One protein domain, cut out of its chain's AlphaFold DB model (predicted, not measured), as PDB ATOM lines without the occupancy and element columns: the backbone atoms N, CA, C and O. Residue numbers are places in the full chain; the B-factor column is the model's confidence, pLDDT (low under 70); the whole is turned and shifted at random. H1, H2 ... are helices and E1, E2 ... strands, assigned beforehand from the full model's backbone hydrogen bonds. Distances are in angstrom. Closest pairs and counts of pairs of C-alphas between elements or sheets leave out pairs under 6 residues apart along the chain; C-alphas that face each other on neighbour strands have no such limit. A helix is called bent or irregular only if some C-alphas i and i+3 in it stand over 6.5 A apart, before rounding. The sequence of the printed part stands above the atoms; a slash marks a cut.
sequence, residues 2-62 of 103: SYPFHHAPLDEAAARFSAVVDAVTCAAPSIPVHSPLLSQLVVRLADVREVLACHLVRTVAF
ATOM      1  N   SER A   2       1.322 -23.713  35.031       88.75
ATOM      2  CA  SER A   2       1.716 -22.558  34.200       88.75
ATOM      3  C   SER A   2       1.636 -22.833  32.694       88.75
ATOM      4  O   SER A   2       1.694 -21.893  31.912       88.75
ATOM      5  N   TYR A   3       1.487 -24.102  32.291       90.12
ATOM      6  CA  TYR A   3       1.441 -24.533  30.892       90.12
ATOM      7  C   TYR A   3       0.384 -25.627  30.675       90.12
ATOM      8  O   TYR A   3       0.121 -26.402  31.604       90.12
ATOM      9  N   PRO A   4      -0.197 -25.722  29.464       93.62
ATOM     10  CA  PRO A   4      -1.205 -26.722  29.119       93.62
ATOM     11  C   PRO A   4      -0.550 -28.044  28.686       93.62
ATOM     12  O   PRO A   4      -0.590 -28.406  27.513       93.62
ATOM     13  N   PHE A   5       0.090 -28.751  29.620       95.06
ATOM     14  CA  PHE A   5       0.662 -30.075  29.340       95.06
ATOM     15  C   PHE A   5      -0.394 -31.051  28.811       95.06
ATOM     16  O   PHE A   5      -1.548 -31.015  29.239       95.06
ATOM     17  N   HIS A   6       0.035 -31.947  27.922       95.94
ATOM     18  CA  HIS A   6      -0.792 -32.965  27.272       95.94
ATOM     19  C   HIS A   6      -1.892 -32.375  26.374       95.94
ATOM     20  O   HIS A   6      -3.018 -32.875  26.342       95.94
ATOM     21  N   HIS A   7      -1.567 -31.289  25.663       95.00
ATOM     22  CA  HIS A   7      -2.474 -30.606  24.743       95.00
ATOM     23  C   HIS A   7      -1.729 -30.095  23.492       95.00
ATOM     24  O   HIS A   7      -0.554 -29.731  23.566       95.00
ATOM     25  N   ALA A   8      -2.429 -30.016  22.353       94.62
ATOM     26  CA  ALA A   8      -1.873 -29.665  21.033       94.62
ATOM     27  C   ALA A   8      -1.068 -28.339  20.938       94.62
ATOM     28  O   ALA A   8      -0.096 -28.283  20.195       94.62
ATOM     29  N   PRO A   9      -1.358 -27.265  21.700       95.75
ATOM     30  CA  PRO A   9      -0.552 -26.041  21.710       95.75
ATOM     31  C   PRO A   9       0.914 -26.232  22.111       95.75
ATOM     32  O   PRO A   9       1.699 -25.298  21.983       95.75
ATOM     33  N   LEU A  10       1.291 -27.408  22.622       96.56
ATOM     34  CA  LEU A  10       2.679 -27.754  22.902       96.56
ATOM     35  C   LEU A  10       3.383 -28.479  21.745       96.56
ATOM     36  O   LEU A  10       4.526 -28.880  21.936       96.56
ATOM     37  N   ASP A  11       2.778 -28.612  20.559       95.94
ATOM     38  CA  ASP A  11       3.389 -29.291  19.403       95.94
ATOM     39  C   ASP A  11       4.761 -28.707  19.027       95.94
ATOM     40  O   ASP A  11       5.724 -29.449  18.829       95.94
ATOM     41  N   GLU A  12       4.905 -27.375  19.006       96.38
ATOM     42  CA  GLU A  12       6.199 -26.736  18.722       96.38
ATOM     43  C   GLU A  12       7.238 -27.061  19.809       96.38
ATOM     44  O   GLU A  12       8.394 -27.386  19.522       96.38
ATOM     45  N   ALA A  13       6.823 -27.019  21.078       95.56
ATOM     46  CA  ALA A  13       7.687 -27.378  22.197       95.56
ATOM     47  C   ALA A  13       8.079 -28.866  22.150       95.56
ATOM     48  O   ALA A  13       9.228 -29.200  22.440       95.56
ATOM     49  N   ALA A  14       7.163 -29.746  21.739       96.00
ATOM     50  CA  ALA A  14       7.401 -31.175  21.566       96.00
ATOM     51  C   ALA A  14       8.392 -31.453  20.431       96.00
ATOM     52  O   ALA A  14       9.319 -32.236  20.624       96.00
ATOM     53  N   ALA A  15       8.281 -30.755  19.296       95.75
ATOM     54  CA  ALA A  15       9.242 -30.868  18.198       95.75
ATOM     55  C   ALA A  15      10.659 -30.462  18.640       95.75
ATOM     56  O   ALA A  15      11.633 -31.175  18.389       95.75
ATOM     57  N   ARG A  16      10.775 -29.347  19.376       96.31
ATOM     58  CA  ARG A  16      12.054 -28.889  19.943       96.31
ATOM     59  C   ARG A  16      12.613 -29.871  20.970       96.31
ATOM     60  O   ARG A  16      13.815 -30.118  20.980       96.31
ATOM     61  N   PHE A  17      11.757 -30.441  21.816       95.06
ATOM     62  CA  PHE A  17      12.149 -31.463  22.782       95.06
ATOM     63  C   PHE A  17      12.630 -32.744  22.088       95.06
ATOM     64  O   PHE A  17      13.674 -33.277  22.456       95.06
ATOM     65  N   SER A  18      11.934 -33.194  21.041       93.94
ATOM     66  CA  SER A  18      12.313 -34.375  20.260       93.94
ATOM     67  C   SER A  18      13.711 -34.234  19.655       93.94
ATOM     68  O   SER A  18      14.515 -35.153  19.770       93.94
ATOM     69  N   ALA A  19      14.048 -33.060  19.110       94.81
ATOM     70  CA  ALA A  19      15.387 -32.802  18.574       94.81
ATOM     71  C   ALA A  19      16.496 -32.925  19.640       94.81
ATOM     72  O   ALA A  19      17.611 -33.346  19.337       94.81
ATOM     73  N   VAL A  20      16.202 -32.591  20.902       93.88
ATOM     74  CA  VAL A  20      17.136 -32.798  22.022       93.88
ATOM     75  C   VAL A  20      17.232 -34.280  22.389       93.88
ATOM     76  O   VAL A  20      18.330 -34.780  22.623       93.88
ATOM     77  N   VAL A  21      16.109 -35.001  22.410       91.50
ATOM     78  CA  VAL A  21      16.064 -36.451  22.682       91.50
ATOM     79  C   VAL A  21      16.868 -37.250  21.652       91.50
ATOM     80  O   VAL A  21      17.478 -38.265  21.997       91.50
ATOM     81  N   ASP A  22      16.936 -36.795  20.402       90.31
ATOM     82  CA  ASP A  22      17.750 -37.435  19.362       90.31
ATOM     83  C   ASP A  22      19.249 -37.427  19.680       90.31
ATOM     84  O   ASP A  22      19.956 -38.372  19.330       90.31
ATOM     85  N   ALA A  23      19.723 -36.432  20.434       92.69
ATOM     86  CA  ALA A  23      21.100 -36.367  20.914       92.69
ATOM     87  C   ALA A  23      21.354 -37.199  22.189       92.69
ATOM     88  O   ALA A  23      22.500 -37.326  22.623       92.69
ATOM     89  N   VAL A  24      20.313 -37.770  22.806       91.50
ATOM     90  CA  VAL A  24      20.432 -38.594  24.015       91.50
ATOM     91  C   VAL A  24      20.597 -40.066  23.639       91.50
ATOM     92  O   VAL A  24      19.833 -40.638  22.852       91.50
ATOM     93  N   THR A  25      21.584 -40.713  24.258       92.62
ATOM     94  CA  THR A  25      21.736 -42.168  24.205       92.62
ATOM     95  C   THR A  25      20.633 -42.820  25.031       92.62
ATOM     96  O   THR A  25      20.664 -42.800  26.260       92.62
ATOM     97  N   CYS A  26      19.657 -43.417  24.355       89.88
ATOM     98  CA  CYS A  26      18.624 -44.232  24.982       89.88
ATOM     99  C   CYS A  26      18.959 -45.724  24.836       89.88
ATOM    100  O   CYS A  26      19.651 -46.132  23.903       89.88
ATOM    101  N   ALA A  27      18.422 -46.542  25.737       93.75
ATOM    102  CA  ALA A  27      18.474 -47.998  25.661       93.75
ATOM    103  C   ALA A  27      17.058 -48.569  25.782       93.75
ATOM    104  O   ALA A  27      16.165 -47.920  26.331       93.75
ATOM    105  N   ALA A  28      16.854 -49.786  25.275       94.56
ATOM    106  CA  ALA A  28      15.640 -50.532  25.581       94.56
ATOM    107  C   ALA A  28      15.569 -50.798  27.099       94.56
ATOM    108  O   ALA A  28      16.607 -51.055  27.721       94.56
ATOM    109  N   PRO A  29      14.379 -50.724  27.713       95.19
ATOM    110  CA  PRO A  29      14.254 -50.896  29.150       95.19
ATOM    111  C   PRO A  29      14.539 -52.351  29.547       95.19
ATOM    112  O   PRO A  29      14.027 -53.289  28.943       95.19
ATOM    113  N   SER A  30      15.360 -52.547  30.583       95.06
ATOM    114  CA  SER A  30      15.704 -53.884  31.099       95.06
ATOM    115  C   SER A  30      14.619 -54.493  31.998       95.06
ATOM    116  O   SER A  30      14.686 -55.668  32.341       95.06
ATOM    117  N   ILE A  31      13.631 -53.690  32.393       91.94
ATOM    118  CA  ILE A  31      12.445 -54.087  33.159       91.94
ATOM    119  C   ILE A  31      11.225 -53.668  32.326       91.94
ATOM    120  O   ILE A  31      11.284 -52.602  31.715       91.94
ATOM    121  N   PRO A  32      10.127 -54.446  32.286       91.12
ATOM    122  CA  PRO A  32       8.929 -54.053  31.548       91.12
ATOM    123  C   PRO A  32       8.407 -52.680  31.989       91.12
ATOM    124  O   PRO A  32       8.150 -52.454  33.171       91.12
ATOM    125  N   VAL A  33       8.230 -51.770  31.030       93.62
ATOM    126  CA  VAL A  33       7.653 -50.439  31.255       93.62
ATOM    127  C   VAL A  33       6.377 -50.331  30.439       93.62
ATOM    128  O   VAL A  33       6.415 -50.461  29.222       93.62
ATOM    129  N   HIS A  34       5.248 -50.066  31.088       94.56
ATOM    130  CA  HIS A  34       4.006 -49.743  30.391       94.56
ATOM    131  C   HIS A  34       3.888 -48.229  30.209       94.56
ATOM    132  O   HIS A  34       3.983 -47.475  31.180       94.56
ATOM    133  N   SER A  35       3.656 -47.773  28.979       96.81
ATOM    134  CA  SER A  35       3.441 -46.357  28.687       96.81
ATOM    135  C   SER A  35       1.951 -46.015  28.720       96.81
ATOM    136  O   SER A  35       1.211 -46.518  27.876       96.81
ATOM    137  N   PRO A  36       1.493 -45.104  29.599       96.12
ATOM    138  CA  PRO A  36       0.120 -44.599  29.561       96.12
ATOM    139  C   PRO A  36      -0.149 -43.644  28.394       96.12
ATOM    140  O   PRO A  36      -1.288 -43.243  28.185       96.12
ATOM    141  N   LEU A  37       0.883 -43.253  27.640       97.44
ATOM    142  CA  LEU A  37       0.730 -42.448  26.428       97.44
ATOM    143  C   LEU A  37       0.433 -43.337  25.220       97.44
ATOM    144  O   LEU A  37      -0.438 -43.021  24.413       97.44
ATOM    145  N   LEU A  38       1.157 -44.454  25.102       96.06
ATOM    146  CA  LEU A  38       1.014 -45.395  23.988       96.06
ATOM    147  C   LEU A  38       0.039 -46.538  24.293       96.06
ATOM    148  O   LEU A  38      -0.353 -47.246  23.375       96.06
ATOM    149  N   SER A  39      -0.364 -46.701  25.557       94.44
ATOM    150  CA  SER A  39      -1.218 -47.795  26.045       94.44
ATOM    151  C   SER A  39      -0.661 -49.185  25.719       94.44
ATOM    152  O   SER A  39      -1.389 -50.078  25.297       94.44
ATOM    153  N   GLN A  40       0.655 -49.350  25.868       94.19
ATOM    154  CA  GLN A  40       1.347 -50.613  25.608       94.19
ATOM    155  C   GLN A  40       2.653 -50.723  26.399       94.19
ATOM    156  O   GLN A  40       3.181 -49.730  26.920       94.19
ATOM    157  N   LEU A  41       3.206 -51.937  26.439       94.25
ATOM    158  CA  LEU A  41       4.582 -52.170  26.867       94.25
ATOM    159  C   LEU A  41       5.585 -51.524  25.907       94.25
ATOM    160  O   LEU A  41       5.493 -51.647  24.691       94.25
ATOM    161  N   VAL A  42       6.594 -50.894  26.490       96.06
ATOM    162  CA  VAL A  42       7.770 -50.342  25.826       96.06
ATOM    163  C   VAL A  42       8.868 -51.390  25.939       96.06
ATOM    164  O   VAL A  42       9.342 -51.667  27.040       96.06
ATOM    165  N   VAL A  43       9.260 -51.994  24.816       94.62
ATOM    166  CA  VAL A  43      10.284 -53.061  24.799       94.62
ATOM    167  C   VAL A  43      11.422 -52.770  23.829       94.62
ATOM    168  O   VAL A  43      12.506 -53.336  23.959       94.62
ATOM    169  N   ARG A  44      11.218 -51.858  22.873       94.44
ATOM    170  CA  ARG A  44      12.230 -51.454  21.897       94.44
ATOM    171  C   ARG A  44      12.708 -50.040  22.184       94.44
ATOM    172  O   ARG A  44      11.974 -49.196  22.691       94.44
ATOM    173  N   LEU A  45      13.928 -49.748  21.741       92.56
ATOM    174  CA  LEU A  45      14.481 -48.393  21.749       92.56
ATOM    175  C   LEU A  45      13.574 -47.382  21.024       92.56
ATOM    176  O   LEU A  45      13.439 -46.245  21.470       92.56
ATOM    177  N   ALA A  46      12.950 -47.794  19.917       92.50
ATOM    178  CA  ALA A  46      12.037 -46.944  19.153       92.50
ATOM    179  C   ALA A  46      10.822 -46.508  19.988       92.50
ATOM    180  O   ALA A  46      10.460 -45.337  19.963       92.50
ATOM    181  N   ASP A  47      10.268 -47.418  20.794       95.06
ATOM    182  CA  ASP A  47       9.122 -47.135  21.662       95.06
ATOM    183  C   ASP A  47       9.509 -46.108  22.742       95.06
ATOM    184  O   ASP A  47       8.746 -45.193  23.042       95.06
ATOM    185  N   VAL A  48      10.729 -46.206  23.292       95.31
ATOM    186  CA  VAL A  48      11.262 -45.224  24.256       95.31
ATOM    187  C   VAL A  48      11.324 -43.833  23.627       95.31
ATOM    188  O   VAL A  48      10.873 -42.862  24.234       95.31
ATOM    189  N   ARG A  49      11.851 -43.728  22.399       94.62
ATOM    190  CA  ARG A  49      11.926 -42.450  21.675       94.62
ATOM    191  C   ARG A  49      10.539 -41.885  21.376       94.62
ATOM    192  O   ARG A  49      10.324 -40.694  21.580       94.62
ATOM    193  N   GLU A  50       9.590 -42.727  20.975       94.75
ATOM    194  CA  GLU A  50       8.211 -42.312  20.704       94.75
ATOM    195  C   GLU A  50       7.513 -41.769  21.962       94.75
ATOM    196  O   GLU A  50       6.896 -40.702  21.920       94.75
ATOM    197  N   VAL A  51       7.661 -42.452  23.105       96.25
ATOM    198  CA  VAL A  51       7.124 -41.990  24.397       96.25
ATOM    199  C   VAL A  51       7.657 -40.608  24.762       96.25
ATOM    200  O   VAL A  51       6.888 -39.769  25.228       96.25
ATOM    201  N   LEU A  52       8.953 -40.362  24.554       95.31
ATOM    202  CA  LEU A  52       9.574 -39.071  24.844       95.31
ATOM    203  C   LEU A  52       9.088 -37.981  23.880       95.31
ATOM    204  O   LEU A  52       8.693 -36.908  24.331       95.31
ATOM    205  N   ALA A  53       9.059 -38.261  22.575       94.12
ATOM    206  CA  ALA A  53       8.679 -37.287  21.555       94.12
ATOM    207  C   ALA A  53       7.232 -36.789  21.720       94.12
ATOM    208  O   ALA A  53       6.965 -35.598  21.570       94.12
ATOM    209  N   CYS A  54       6.300 -37.676  22.084       94.50
ATOM    210  CA  CYS A  54       4.892 -37.307  22.247       94.50
ATOM    211  C   CYS A  54       4.518 -36.821  23.660       94.50
ATOM    212  O   CYS A  54       3.373 -36.421  23.876       94.50
ATOM    213  N   HIS A  55       5.447 -36.830  24.627       95.75
ATOM    214  CA  HIS A  55       5.125 -36.698  26.055       95.75
ATOM    215  C   HIS A  55       4.400 -35.401  26.423       95.75
ATOM    216  O   HIS A  55       3.504 -35.401  27.265       95.75
ATOM    217  N   LEU A  56       4.780 -34.290  25.789       96.56
ATOM    218  CA  LEU A  56       4.222 -32.974  26.103       96.56
ATOM    219  C   LEU A  56       2.796 -32.788  25.579       96.56
ATOM    220  O   LEU A  56       2.094 -31.909  26.066       96.56
ATOM    221  N   VAL A  57       2.372 -33.594  24.606       97.38
ATOM    222  CA  VAL A  57       1.126 -33.384  23.855       97.38
ATOM    223  C   VAL A  57       0.137 -34.512  24.095       97.38
ATOM    224  O   VAL A  57      -1.057 -34.267  24.243       97.38
ATOM    225  N   ARG A  58       0.612 -35.756  24.159       97.25
ATOM    226  CA  ARG A  58      -0.267 -36.916  24.256       97.25
ATOM    227  C   ARG A  58      -0.879 -37.029  25.648       97.25
ATOM    228  O   ARG A  58      -0.205 -36.830  26.659       97.25
ATOM    229  N   THR A  59      -2.167 -37.357  25.688       97.12
ATOM    230  CA  THR A  59      -2.921 -37.588  26.922       97.12
ATOM    231  C   THR A  59      -2.359 -38.777  27.699       97.12
ATOM    232  O   THR A  59      -2.023 -39.807  27.119       97.12
ATOM    233  N   VAL A  60      -2.297 -38.642  29.025       97.25
ATOM    234  CA  VAL A  60      -1.866 -39.705  29.943       97.25
ATOM    235  C   VAL A  60      -3.071 -40.562  30.336       97.25
ATOM    236  O   VAL A  60      -3.808 -40.217  31.261       97.25
ATOM    237  N   ALA A  61      -3.261 -41.702  29.669       96.12
ATOM    238  CA  ALA A  61      -4.332 -42.662  29.954       96.12
ATOM    239  C   ALA A  61      -3.995 -43.548  31.173       96.12
ATOM    240  O   ALA A  61      -3.851 -44.770  31.084       96.12
ATOM    241  N   PHE A  62      -3.803 -42.918  32.338       95.12
ATOM    242  CA  PHE A  62      -3.361 -43.606  33.558       95.12
ATOM    243  C   PHE A  62      -4.368 -44.651  34.050       95.12
ATOM    244  O   PHE A  62      -3.966 -45.758  34.397       95.12
TER     245      PHE A  62
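Overview. This is residues 2 to 62 of the 103 residues of an uncharacterized protein of Lentzea xinjiangensis (UniProt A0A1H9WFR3). The short helix H2 sits in the middle, with a small hairpin of two short strands, E1 and E2, on one side of it and the longer helix H1 on the other, meeting the last part of H2 near Ala 53. The link of residues 23 to 32 runs from H1 past the beginning of H2 to the hairpin. The printed part has 61 residues with two named helices and two named strands, in the order H1, E1, E2, H2; the sheet has the order E1 - E2 and is antiparallel. By its named elements, which hold 30 residues, under half of those printed, the class is mostly helix. The whole is compact, with a radius of gyration of the C-alphas of 11.9 A and spans of 34 by 28 by 16 A.

Along the chain. Strand E1 is residues 33 to 35, 6.4 A from first to last C-alpha, and begins with C-alpha 33 at (7.653, -50.439, 31.255). Strand E2 is residues 40 to 42, also 6.4 A long. Helix H2 is residues 45 to 53, 12.5 A long, and ends with C-alpha 53 at (8.679, -37.287, 21.555). Helix H1 is residues 8 to 22, 21.2 A long, and begins with C-alpha 8 at (-1.873, -29.665, 21.033). H1 is irregular: C-alphas 9 and 12 are 7.4 A apart, and its line is a rough one.

Arrangement. E1 and E2 form a hairpin, antiparallel at 130 degrees between their directions. The C-alphas of His 34 and Leu 41 face each other at 4.3 A. N 35 and O 40 are 2.9 A apart and N 42 and O 33 are 2.8 A apart, both pairs within hydrogen-bond range. The closest C-alphas of E2 and H2 are those of Val 42 and Val 48, 6.4 A apart. The closest C-alphas of E1 and H2 are those of Ser 35 and Val 51, 7.1 A apart. H1 and H2 touch, and their closest C-alphas are those of Ser 18 and Ala 53, 4.8 A apart. They run opposite ways at a steep tilt of 41 degrees. H1 and E2 are apart. In H2 every O i to N i+4 pair is within hydrogen-bond range; in H1 it is 9 of 11.

Size, cuts and confidence. The two C-alphas farthest apart are those of Ser 2 and Ser 30, 34.4 A. The printed part runs from residue 2 to residue 62 and has no cut. The links from E1 to E2 and from E2 to H2 are tight, that from H1 to E1 is short with 10 residues, and no link is long. The mean pLDDT of the printed part is 94.6, and no printed residue is under 70.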